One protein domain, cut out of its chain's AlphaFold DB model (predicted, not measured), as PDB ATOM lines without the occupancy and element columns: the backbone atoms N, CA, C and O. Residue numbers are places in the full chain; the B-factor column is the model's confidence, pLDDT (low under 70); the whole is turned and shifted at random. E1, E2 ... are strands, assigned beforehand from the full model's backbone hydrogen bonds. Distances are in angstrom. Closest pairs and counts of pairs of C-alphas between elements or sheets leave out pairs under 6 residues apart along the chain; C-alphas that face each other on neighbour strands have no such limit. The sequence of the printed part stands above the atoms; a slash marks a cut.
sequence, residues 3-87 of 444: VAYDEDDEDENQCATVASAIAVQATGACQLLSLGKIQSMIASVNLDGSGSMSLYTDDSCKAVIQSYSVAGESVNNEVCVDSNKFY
ATOM      1  N   VAL A   3      17.843  51.811 168.112       72.38
ATOM      2  CA  VAL A   3      18.138  53.157 168.606       72.38
ATOM      3  C   VAL A   3      18.126  53.097 170.124       72.38
ATOM      4  O   VAL A   3      17.085  52.812 170.712       72.38
ATOM      5  N   ALA A   4      19.283  53.335 170.731       71.56
ATOM      6  CA  ALA A   4      19.447  53.416 172.172       71.56
ATOM      7  C   ALA A   4      19.230  54.854 172.635       71.56
ATOM      8  O   ALA A   4      19.720  55.798 172.001       71.56
ATOM      9  N   TYR A   5      18.524  55.009 173.745       69.69
ATOM     10  CA  TYR A   5      18.227  56.296 174.355       69.69
ATOM     11  C   TYR A   5      18.970  56.449 175.682       69.69
ATOM     12  O   TYR A   5      19.364  55.455 176.288       69.69
ATOM     13  N   ASP A   6      19.216  57.696 176.077       68.50
ATOM     14  CA  ASP A   6      19.886  58.020 177.336       68.50
ATOM     15  C   ASP A   6      18.998  57.624 178.529       68.50
ATOM     16  O   ASP A   6      17.780  57.812 178.488       68.50
ATOM     17  N   GLU A   7      19.603  57.037 179.562       59.78
ATOM     18  CA  GLU A   7      18.902  56.584 180.775       59.78
ATOM     19  C   GLU A   7      18.797  57.693 181.833       59.78
ATOM     20  O   GLU A   7      18.040  57.547 182.791       59.78
ATOM     21  N   ASP A   8      19.528  58.799 181.652       55.19
ATOM     22  CA  ASP A   8      19.701  59.856 182.656       55.19
ATOM     23  C   ASP A   8      18.623  60.966 182.620       55.19
ATOM     24  O   ASP A   8      18.729  61.952 183.356       55.19
ATOM     25  N   ASP A   9      17.566  60.835 181.811       52.88
ATOM     26  CA  ASP A   9      16.440  61.776 181.858       52.88
ATOM     27  C   ASP A   9      15.548  61.444 183.074       52.88
ATOM     28  O   ASP A   9      14.782  60.483 183.063       52.88
ATOM     29  N   GLU A  10      15.623  62.260 184.136       53.59
ATOM     30  CA  GLU A  10      14.779  62.192 185.352       53.59
ATOM     31  C   GLU A  10      13.264  62.414 185.096       53.59
ATOM     32  O   GLU A  10      12.485  62.578 186.038       53.59
ATOM     33  N   ASP A  11      12.819  62.395 183.840       52.00
ATOM     34  CA  ASP A  11      11.430  62.576 183.433       52.00
ATOM     35  C   ASP A  11      10.794  61.228 183.045       52.00
ATOM     36  O   ASP A  11      11.400  60.392 182.382       52.00
ATOM     37  N   GLU A  12       9.529  61.026 183.427       53.12
ATOM     38  CA  GLU A  12       8.722  59.790 183.294       53.12
ATOM     39  C   GLU A  12       8.593  59.186 181.869       53.12
ATOM     40  O   GLU A  12       7.906  58.179 181.691       53.12
ATOM     41  N   ASN A  13       9.249  59.747 180.848       53.78
ATOM     42  CA  ASN A  13       9.228  59.265 179.469       53.78
ATOM     43  C   ASN A  13      10.534  58.556 179.087       53.78
ATOM     44  O   ASN A  13      11.486  59.172 178.607       53.78
ATOM     45  N   GLN A  14      10.535  57.227 179.204       59.22
ATOM     46  CA  GLN A  14      11.581  56.380 178.628       59.22
ATOM     47  C   GLN A  14      11.693  56.663 177.113       59.22
ATOM     48  O   GLN A  14      10.697  56.577 176.393       59.22
ATOM     49  N   CYS A  15      12.902  56.987 176.638       67.81
ATOM     50  CA  CYS A  15      13.260  57.290 175.240       67.81
ATOM     51  C   CYS A  15      12.951  58.688 174.676       67.81
ATOM     52  O   CYS A  15      12.488  58.816 173.535       67.81
ATOM     53  N   ALA A  16      13.270  59.742 175.425       66.81
ATOM     54  CA  ALA A  16      13.237  61.114 174.916       66.81
ATOM     55  C   ALA A  16      14.498  61.485 174.106       66.81
ATOM     56  O   ALA A  16      14.391  62.030 173.003       66.81
ATOM     57  N   THR A  17      15.688  61.137 174.610       76.94
ATOM     58  CA  THR A  17      16.976  61.590 174.055       76.94
ATOM     59  C   THR A  17      17.773  60.440 173.435       76.94
ATOM     60  O   THR A  17      18.091  59.465 174.108       76.94
ATOM     61  N   VAL A  18      18.098  60.518 172.137       74.50
ATOM     62  CA  VAL A  18      18.855  59.462 171.428       74.50
ATOM     63  C   VAL A  18      20.326  59.485 171.851       74.50
ATOM     64  O   VAL A  18      21.023  60.465 171.593       74.50
ATOM     65  N   ALA A  19      20.815  58.378 172.408       79.12
ATOM     66  CA  ALA A  19      22.212  58.200 172.796       79.12
ATOM     67  C   ALA A  19      23.054  57.597 171.659       79.12
ATOM     68  O   ALA A  19      24.171  58.041 171.388       79.12
ATOM     69  N   SER A  20      22.535  56.578 170.966       77.81
ATOM     70  CA  SER A  20      23.223  55.958 169.826       77.81
ATOM     71  C   SER A  20      22.265  55.181 168.920       77.81
ATOM     72  O   SER A  20      21.139  54.877 169.300       77.81
ATOM     73  N   ALA A  21      22.700  54.852 167.702       81.25
ATOM     74  CA  ALA A  21      21.931  54.010 166.791       81.25
ATOM     75  C   ALA A  21      22.841  53.054 166.016       81.25
ATOM     76  O   ALA A  21      23.933  53.428 165.584       81.25
ATOM     77  N   ILE A  22      22.368  51.825 165.815       82.19
ATOM     78  CA  ILE A  22      23.054  50.780 165.053       82.19
ATOM     79  C   ILE A  22      22.084  50.220 164.006       82.19
ATOM     80  O   ILE A  22      20.978  49.770 164.318       82.19
ATOM     81  N   ALA A  23      22.494  50.235 162.737       82.88
ATOM     82  CA  ALA A  23      21.725  49.700 161.615       82.88
ATOM     83  C   ALA A  23      22.512  48.585 160.926       82.88
ATOM     84  O   ALA A  23      23.654  48.785 160.521       82.88
ATOM     85  N   VAL A  24      21.908  47.399 160.845       80.00
ATOM     86  CA  VAL A  24      22.574  46.144 160.469       80.00
ATOM     87  C   VAL A  24      21.626  45.282 159.645       80.00
ATOM     88  O   VAL A  24      20.406  45.440 159.747       80.00
ATOM     89  N   GLN A  25      22.169  44.356 158.854       82.31
ATOM     90  CA  GLN A  25      21.349  43.376 158.146       82.31
ATOM     91  C   GLN A  25      20.930  42.258 159.106       82.31
ATOM     92  O   GLN A  25      21.773  41.651 159.761       82.31
ATOM     93  N   ALA A  26      19.637  41.952 159.185       81.25
ATOM     94  CA  ALA A  26      19.121  40.901 160.059       81.25
ATOM     95  C   ALA A  26      19.192  39.521 159.379       81.25
ATOM     96  O   ALA A  26      18.174  38.959 158.986       81.25
ATOM     97  N   THR A  27      20.401  38.993 159.182       79.75
ATOM     98  CA  THR A  27      20.615  37.730 158.445       79.75
ATOM     99  C   THR A  27      20.595  36.482 159.327       79.75
ATOM    100  O   THR A  27      20.673  35.372 158.810       79.75
ATOM    101  N   GLY A  28      20.566  36.638 160.653       83.44
ATOM    102  CA  GLY A  28      20.768  35.544 161.609       83.44
ATOM    103  C   GLY A  28      22.206  35.006 161.657       83.44
ATOM    104  O   GLY A  28      22.491  34.107 162.444       83.44
ATOM    105  N   ALA A  29      23.122  35.555 160.855       88.69
ATOM    106  CA  ALA A  29      24.530  35.175 160.835       88.69
ATOM    107  C   ALA A  29      25.401  36.152 161.640       88.69
ATOM    108  O   ALA A  29      25.040  37.313 161.837       88.69
ATOM    109  N   CYS A  30      26.573  35.673 162.068       92.38
ATOM    110  CA  CYS A  30      27.593  36.492 162.720       92.38
ATOM    111  C   CYS A  30      28.171  37.529 161.748       92.38
ATOM    112  O   CYS A  30      28.650  37.173 160.671       92.38
ATOM    113  N   GLN A  31      28.134  38.803 162.132       91.25
ATOM    114  CA  GLN A  31      28.631  39.932 161.347       91.25
ATOM    115  C   GLN A  31      29.656  40.727 162.148       91.25
ATOM    116  O   GLN A  31      29.441  41.018 163.323       91.25
ATOM    117  N   LEU A  32      30.759  41.115 161.507       90.31
ATOM    118  CA  LEU A  32      31.770  41.975 162.121       90.31
ATOM    119  C   LEU A  32      31.291  43.428 162.128       90.31
ATOM    120  O   LEU A  32      30.856  43.938 161.099       90.31
ATOM    121  N   LEU A  33      31.407  44.092 163.280       82.12
ATOM    122  CA  LEU A  33      30.942  45.472 163.473       82.12
ATOM    123  C   LEU A  33      32.067  46.413 163.940       82.12
ATOM    124  O   LEU A  33      32.079  47.576 163.558       82.12
ATOM    125  N   SER A  34      33.036  45.904 164.717       79.94
ATOM    126  CA  SER A  34      34.223  46.634 165.217       79.94
ATOM    127  C   SER A  34      33.936  48.047 165.764       79.94
ATOM    128  O   SER A  34      34.551  49.030 165.351       79.94
ATOM    129  N   LEU A  35      33.019  48.147 166.730       79.56
ATOM    130  CA  LEU A  35      32.660  49.381 167.437       79.56
ATOM    131  C   LEU A  35      33.085  49.301 168.908       79.56
ATOM    132  O   LEU A  35      32.388  48.744 169.760       79.56
ATOM    133  N   GLY A  36      34.243  49.878 169.233       84.31
ATOM    134  CA  GLY A  36      34.762  49.900 170.603       84.31
ATOM    135  C   GLY A  36      34.998  48.489 171.152       84.31
ATOM    136  O   GLY A  36      35.874  47.778 170.671       84.31
ATOM    137  N   LYS A  37      34.229  48.089 172.178       84.69
ATOM    138  CA  LYS A  37      34.285  46.733 172.763       84.69
ATOM    139  C   LYS A  37      33.454  45.696 171.996       84.69
ATOM    140  O   LYS A  37      33.579  44.510 172.286       84.69
ATOM    141  N   ILE A  38      32.610  46.128 171.060       88.12
ATOM    142  CA  ILE A  38      31.763  45.257 170.242       88.12
ATOM    143  C   ILE A  38      32.549  44.887 168.985       88.12
ATOM    144  O   ILE A  38      32.828  45.744 168.149       88.12
ATOM    145  N   GLN A  39      32.911  43.617 168.838       91.19
ATOM    146  CA  GLN A  39      33.650  43.138 167.666       91.19
ATOM    147  C   GLN A  39      32.728  42.511 166.623       91.19
ATOM    148  O   GLN A  39      32.925  42.728 165.425       91.19
ATOM    149  N   SER A  40      31.679  41.818 167.061       91.50
ATOM    150  CA  SER A  40      30.704  41.204 166.166       91.50
ATOM    151  C   SER A  40      29.290  41.225 166.739       91.50
ATOM    152  O   SER A  40      29.062  41.625 167.885       91.50
ATOM    153  N   MET A  41      28.322  40.836 165.916       91.88
ATOM    154  CA  MET A  41      26.915  40.783 166.280       91.88
ATOM    155  C   MET A  41      26.134  39.737 165.492       91.88
ATOM    156  O   MET A  41      26.527  39.341 164.398       91.88
ATOM    157  N   ILE A  42      24.976  39.360 166.026       90.62
ATOM    158  CA  ILE A  42      23.946  38.595 165.323       90.62
ATOM    159  C   ILE A  42      22.642  39.371 165.454       90.62
ATOM    160  O   ILE A  42      22.251  39.720 166.565       90.62
ATOM    161  N   ALA A  43      21.968  39.627 164.339       89.06
ATOM    162  CA  ALA A  43      20.619  40.178 164.327       89.06
ATOM    163  C   ALA A  43      19.706  39.287 163.486       89.06
ATOM    164  O   ALA A  43      20.103  38.839 162.408       89.06
ATOM    165  N   SER A  44      18.487  39.050 163.960       83.00
ATOM    166  CA  SER A  44      17.447  38.329 163.229       83.00
ATOM    167  C   SER A  44      16.104  39.035 163.374       83.00
ATOM    168  O   SER A  44      15.847  39.720 164.363       83.00
ATOM    169  N   VAL A  45      15.247  38.857 162.376       79.75
ATOM    170  CA  VAL A  45      13.824  39.186 162.456       79.75
ATOM    171  C   VAL A  45      13.075  37.905 162.127       79.75
ATOM    172  O   VAL A  45      13.365  37.252 161.123       79.75
ATOM    173  N   ASN A  46      12.181  37.508 163.018       73.38
ATOM    174  CA  ASN A  46      11.338  36.336 162.883       73.38
ATOM    175  C   ASN A  46      10.116  36.658 162.011       73.38
ATOM    176  O   ASN A  46       9.795  37.815 161.736       73.38
ATOM    177  N   LEU A  47       9.418  35.609 161.580       62.09
ATOM    178  CA  LEU A  47       8.255  35.729 160.695       62.09
ATOM    179  C   LEU A  47       7.064  36.444 161.348       62.09
ATOM    180  O   LEU A  47       6.283  37.071 160.643       62.09
ATOM    181  N   ASP A  48       6.956  36.391 162.674       60.62
ATOM    182  CA  ASP A  48       5.949  37.111 163.467       60.62
ATOM    183  C   ASP A  48       6.301  38.599 163.680       60.62
ATOM    184  O   ASP A  48       5.676  39.287 164.484       60.62
ATOM    185  N   GLY A  49       7.340  39.098 162.999       68.56
ATOM    186  CA  GLY A  49       7.848  40.458 163.145       68.56
ATOM    187  C   GLY A  49       8.701  40.678 164.395       68.56
ATOM    188  O   GLY A  49       9.289  41.751 164.528       68.56
ATOM    189  N   SER A  50       8.818  39.691 165.294       80.38
ATOM    190  CA  SER A  50       9.696  39.805 166.459       80.38
ATOM    191  C   SER A  50      11.161  39.880 166.031       80.38
ATOM    192  O   SER A  50      11.584  39.285 165.040       80.38
ATOM    193  N   GLY A  51      11.957  40.654 166.757       83.25
ATOM    194  CA  GLY A  51      13.365  40.883 166.457       83.25
ATOM    195  C   GLY A  51      14.258  40.319 167.547       83.25
ATOM    196  O   GLY A  51      13.904  40.337 168.725       83.25
ATOM    197  N   SER A  52      15.453  39.876 167.174       87.00
ATOM    198  CA  SER A  52      16.521  39.625 168.135       87.00
ATOM    199  C   SER A  52      17.820  40.286 167.696       87.00
ATOM    200  O   SER A  52      18.114  40.400 166.503       87.00
ATOM    201  N   MET A  53      18.606  40.738 168.668       88.62
ATOM    202  CA  MET A  53      19.942  41.268 168.428       88.62
ATOM    203  C   MET A  53      20.865  40.876 169.573       88.62
ATOM    204  O   MET A  53      20.513  41.038 170.732       88.62
ATOM    205  N   SER A  54      22.057  40.380 169.264       90.50
ATOM    206  CA  SER A  54      23.104  40.091 170.245       90.50
ATOM    207  C   SER A  54      24.425  40.705 169.807       90.50
ATOM    208  O   SER A  54      24.785  40.626 168.634       90.50
ATOM    209  N   LEU A  55      25.139  41.309 170.752       90.19
ATOM    210  CA  LEU A  55      26.429  41.973 170.564       90.19
ATOM    211  C   LEU A  55      27.521  41.152 171.252       90.19
ATOM    212  O   LEU A  55      27.290  40.635 172.344       90.19
ATOM    213  N   TYR A  56      28.708  41.053 170.653       93.06
ATOM    214  CA  TYR A  56      29.786  40.182 171.131       93.06
ATOM    215  C   TYR A  56      31.124  40.913 171.235       93.06
ATOM    216  O   TYR A  56      31.424  41.824 170.459       93.06
ATOM    217  N   THR A  57      31.950  40.480 172.190       93.81
ATOM    218  CA  THR A  57      33.314  41.002 172.393       93.81
ATOM    219  C   THR A  57      34.353  40.373 171.472       93.81
ATOM    220  O   THR A  57      35.470  40.876 171.419       93.81
ATOM    221  N   ASP A  58      34.024  39.296 170.762       92.38
ATOM    222  CA  ASP A  58      34.908  38.565 169.850       92.38
ATOM    223  C   ASP A  58      34.372  38.576 168.417       92.38
ATOM    224  O   ASP A  58      33.197  38.843 168.195       92.38
ATOM    225  N   ASP A  59      35.224  38.282 167.440       92.00
ATOM    226  CA  ASP A  59      34.881  38.225 166.012       92.00
ATOM    227  C   ASP A  59      34.082  36.970 165.604       92.00
ATOM    228  O   ASP A  59      33.580  36.889 164.485       92.00
ATOM    229  N   SER A  60      33.951  35.999 166.511       91.81
ATOM    230  CA  SER A  60      33.376  34.678 166.253       91.81
ATOM    231  C   SER A  60      31.963  34.504 166.831       91.81
ATOM    232  O   SER A  60      31.425  33.395 166.784       91.81
ATOM    233  N   CYS A  61      31.367  35.572 167.375       91.69
ATOM    234  CA  CYS A  61      30.053  35.594 168.018       91.69
ATOM    235  C   CYS A  61      29.880  34.547 169.133       91.69
ATOM    236  O   CYS A  61      28.895  33.805 169.155       91.69
ATOM    237  N   LYS A  62      30.840  34.460 170.065       92.38
ATOM    238  CA  LYS A  62      30.795  33.489 171.177       92.38
ATOM    239  C   LYS A  62      30.668  34.131 172.555       92.38
ATOM    240  O   LYS A  62      29.969  33.604 173.415       92.38
ATOM    241  N   ALA A  63      31.338  35.251 172.783       92.56
ATOM    242  CA  ALA A  63      31.380  35.974 174.045       92.56
ATOM    243  C   ALA A  63      30.397  37.154 174.018       92.56
ATOM    244  O   ALA A  63      30.761  38.284 173.674       92.56
ATOM    245  N   VAL A  64      29.139  36.857 174.367       92.81
ATOM    246  CA  VAL A  64      28.022  37.815 174.416       92.81
ATOM    247  C   VAL A  64      28.322  38.951 175.397       92.81
ATOM    248  O   VAL A  64      28.702  38.716 176.542       92.81
ATOM    249  N   ILE A  65      28.115  40.182 174.937       88.81
ATOM    250  CA  ILE A  65      28.054  41.401 175.750       88.81
ATOM    251  C   ILE A  65      26.625  41.604 176.237       88.81
ATOM    252  O   ILE A  65      26.393  41.762 177.430       88.81
ATOM    253  N   GLN A  66      25.688  41.623 175.289       87.44
ATOM    254  CA  GLN A  66      24.293  41.979 175.508       87.44
ATOM    255  C   GLN A  66      23.422  41.301 174.454       87.44
ATOM    256  O   GLN A  66      23.831  41.184 173.295       87.44
ATOM    257  N   SER A  67      22.214  40.918 174.851       88.38
ATOM    258  CA  SER A  67      21.181  40.396 173.959       88.38
ATOM    259  C   SER A  67      19.873  41.149 174.167       88.38
ATOM    260  O   SER A  67      19.558  41.567 175.279       88.38
ATOM    261  N   TYR A  68      19.124  41.287 173.082       86.00
ATOM    262  CA  TYR A  68      17.816  41.916 173.004       86.00
ATOM    263  C   TYR A  68      16.860  40.968 172.286       86.00
ATOM    264  O   TYR A  68      17.229  40.347 171.283       86.00
ATOM    265  N   SER A  69      15.630  40.897 172.781       85.19
ATOM    266  CA  SER A  69      14.507  40.227 172.130       85.19
ATOM    267  C   SER A  69      13.311  41.161 172.209       85.19
ATOM    268  O   SER A  69      12.975  41.630 173.292       85.19
ATOM    269  N   VAL A  70      12.678  41.437 171.075       84.88
ATOM    270  CA  VAL A  70      11.569  42.388 170.972       84.88
ATOM    271  C   VAL A  70      10.380  41.715 170.300       84.88
ATOM    272  O   VAL A  70      10.537  41.081 169.259       84.88
ATOM    273  N   ALA A  71       9.196  41.827 170.902       81.12
ATOM    274  CA  ALA A  71       7.958  41.329 170.307       81.12
ATOM    275  C   ALA A  71       7.610  42.124 169.038       81.12
ATOM    276  O   ALA A  71       7.904  43.318 168.959       81.12
ATOM    277  N   GLY A  72       6.966  41.485 168.055       74.00
ATOM    278  CA  GLY A  72       6.687  42.112 166.755       74.00
ATOM    279  C   GLY A  72       5.881  43.410 166.854       74.00
ATOM    280  O   GLY A  72       6.207  44.384 166.184       74.00
ATOM    281  N   GLU A  73       4.921  43.474 167.777       72.75
ATOM    282  CA  GLU A  73       4.099  44.665 168.065       72.75
ATOM    283  C   GLU A  73       4.888  45.888 168.574       72.75
ATOM    284  O   GLU A  73       4.394  47.018 168.544       72.75
ATOM    285  N   SER A  74       6.115  45.671 169.053       77.81
ATOM    286  CA  SER A  74       7.018  46.723 169.535       77.81
ATOM    287  C   SER A  74       8.035  47.164 168.472       77.81
ATOM    288  O   SER A  74       8.704  48.181 168.649       77.81
ATOM    289  N   VAL A  75       8.164  46.432 167.359       76.19
ATOM    290  CA  VAL A  75       9.036  46.799 166.233       76.19
ATOM    291  C   VAL A  75       8.313  47.802 165.333       76.19
ATOM    292  O   VAL A  75       7.146  47.622 165.009       76.19
ATOM    293  N   ASN A  76       9.007  48.863 164.909       74.25
ATOM    294  CA  ASN A  76       8.446  49.997 164.152       74.25
ATOM    295  C   ASN A  76       7.336  50.775 164.885       74.25
ATOM    296  O   ASN A  76       6.600  51.531 164.255       74.25
ATOM    297  N   ASN A  77       7.235  50.621 166.205       75.44
ATOM    298  CA  ASN A  77       6.264  51.315 167.044       75.44
ATOM    299  C   ASN A  77       6.956  52.377 167.922       75.44
ATOM    300  O   ASN A  77       8.184  52.450 167.997       75.44
ATOM    301  N   GLU A  78       6.179  53.219 168.602       76.19
ATOM    302  CA  GLU A  78       6.697  54.240 169.520       76.19
ATOM    303  C   GLU A  78       7.078  53.688 170.904       76.19
ATOM    304  O   GLU A  78       7.637  54.429 171.715       76.19
ATOM    305  N   VAL A  79       6.824  52.399 171.153       79.25
ATOM    306  CA  VAL A  79       7.101  51.696 172.413       79.25
ATOM    307  C   VAL A  79       8.602  51.506 172.624       79.25
ATOM    308  O   VAL A  79       9.331  51.148 171.698       79.25
ATOM    309  N   CYS A  80       9.051  51.699 173.863       79.69
ATOM    310  CA  CYS A  80      10.413  51.394 174.274       79.69
ATOM    311  C   CYS A  80      10.528  50.083 175.031       79.69
ATOM    312  O   CYS A  80       9.710  49.770 175.893       79.69
ATOM    313  N   VAL A  81      11.582  49.340 174.704       78.50
ATOM    314  CA  VAL A  81      11.944  48.077 175.344       78.50
ATOM    315  C   VAL A  81      13.370  48.229 175.854       78.50
ATOM    316  O   VAL A  81      14.283  48.449 175.059       78.50
ATOM    317  N   ASP A  82      13.549  48.173 177.174       78.88
ATOM    318  CA  ASP A  82      14.841  48.350 177.852       78.88
ATOM    319  C   ASP A  82      15.604  49.603 177.375       78.88
ATOM    320  O   ASP A  82      16.756  49.509 176.959       78.88
ATOM    321  N   SER A  83      14.943  50.768 177.341       79.50
ATOM    322  CA  SER A  83      15.508  52.050 176.860       79.50
ATOM    323  C   SER A  83      15.931  52.069 175.377       79.50
ATOM    324  O   SER A  83      16.690  52.936 174.939       79.50
ATOM    325  N   ASN A  84      15.429  51.130 174.567       82.12
ATOM    326  CA  ASN A  84      15.717  51.035 173.137       82.12
ATOM    327  C   ASN A  84      14.433  51.033 172.288       82.12
ATOM    328  O   ASN A  84      13.415  50.456 172.674       82.12
ATOM    329  N   LYS A  85      14.511  51.613 171.080       84.94
ATOM    330  CA  LYS A  85      13.518  51.426 170.004       84.94
ATOM    331  C   LYS A  85      14.073  50.546 168.896       84.94
ATOM    332  O   LYS A  85      15.231  50.677 168.489       84.94
ATOM    333  N   PHE A  86      13.217  49.675 168.372       83.06
ATOM    334  CA  PHE A  86      13.571  48.698 167.351       83.06
ATOM    335  C   PHE A  86      12.820  48.998 166.058       83.06
ATOM    336  O   PHE A  86      11.599  49.101 166.044       83.06
ATOM    337  N   TYR A  87      13.562  49.102 164.962       79.62
ATOM    338  CA  TYR A  87      13.033  49.364 163.629       79.62
ATOM    339  C   TYR A  87      13.487  48.280 162.656       79.62
ATOM    340  O   TYR A  87      14.656  47.880 162.647       79.62
TER     341      TYR A  87
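Overview. This is residues 3 to 87 of the 444 residues of an uncharacterized protein of Phytophthora fragariae (UniProt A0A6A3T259). A twisted sheet of four strands, E3 to E6, makes the larger part of this flat domain, and a small sheet of three short strands, E2, E1 and E7, sits beside it, coming closest where E7 nears E5 and E6. The long link of residues 6 to 17 loops out from the small sheet, and its Asp 11 is one of the two residues whose C-alphas lie farthest apart in the printed part. The printed part has 85 residues with seven named strands, E1 to E7 along the chain, and no named helix. The orders are E3, E4, E5, E6 and E2, E1, E7, both antiparallel; the class is all strand, though only 38 of the 85 residues are in named elements. The whole is compact, with a radius of gyration of the C-alphas of 13.4 A and spans of 39 by 31 by 17 A.

Along the chain. Find C-alpha 3 at (18.138, 53.157, 168.606), where E1 begins, residues 3 to 5. Go on to residues 18 to 22 for E2, 11.6 A long, and to residues 30 to 35 for E3, 14.6 A. E4, residues 38 to 45, begins at C-alpha 38 at (31.763, 45.257, 170.242) and runs 20.5 A. E5, residues 51 to 56, covers 17.1 A, and E6, residues 64 to 70, covers 17.4 A. E7, residues 84 to 86, ends at C-alpha 86 at (13.571, 48.698, 167.351); E1 and E7 are each 6.6 A long.

Arrangement. Look first at E3, E4, E5 and E6, a meander, each strand the antiparallel neighbour of the one before, with three hairpins and edge strands E3 and E6. E3 and E4 run at 134 degrees, with N 31 and O 41 at 2.8 A. E4 and E5 run at 166 degrees, with N 42 and O 54 at 2.9 A. E5 and E6 run at 173 degrees, with N 68 and O 53 at 2.7 A. In the small sheet E1 is the inner strand: the hairpin of E1 and E2 has N 4 and O 20 at 2.8 A, and E1 and E7 have N 3 and O 85 at 2.9 A. Between the sheets, the closest C-alphas of E6 and E7 are those of Val 70 and Phe 86, 7.5 A apart. E2 and E3 are apart, as are E1 and E5.

Size, cuts and confidence. The two C-alphas farthest apart are those of Asp 11 and Ser 60, at 39.4 A. The printed part has no cut. The links E1 to E2 and E6 to E7 are long. The mean pLDDT of the printed part is 79.6; look for values under 70 at residues 5 to 16 and 47 to 49.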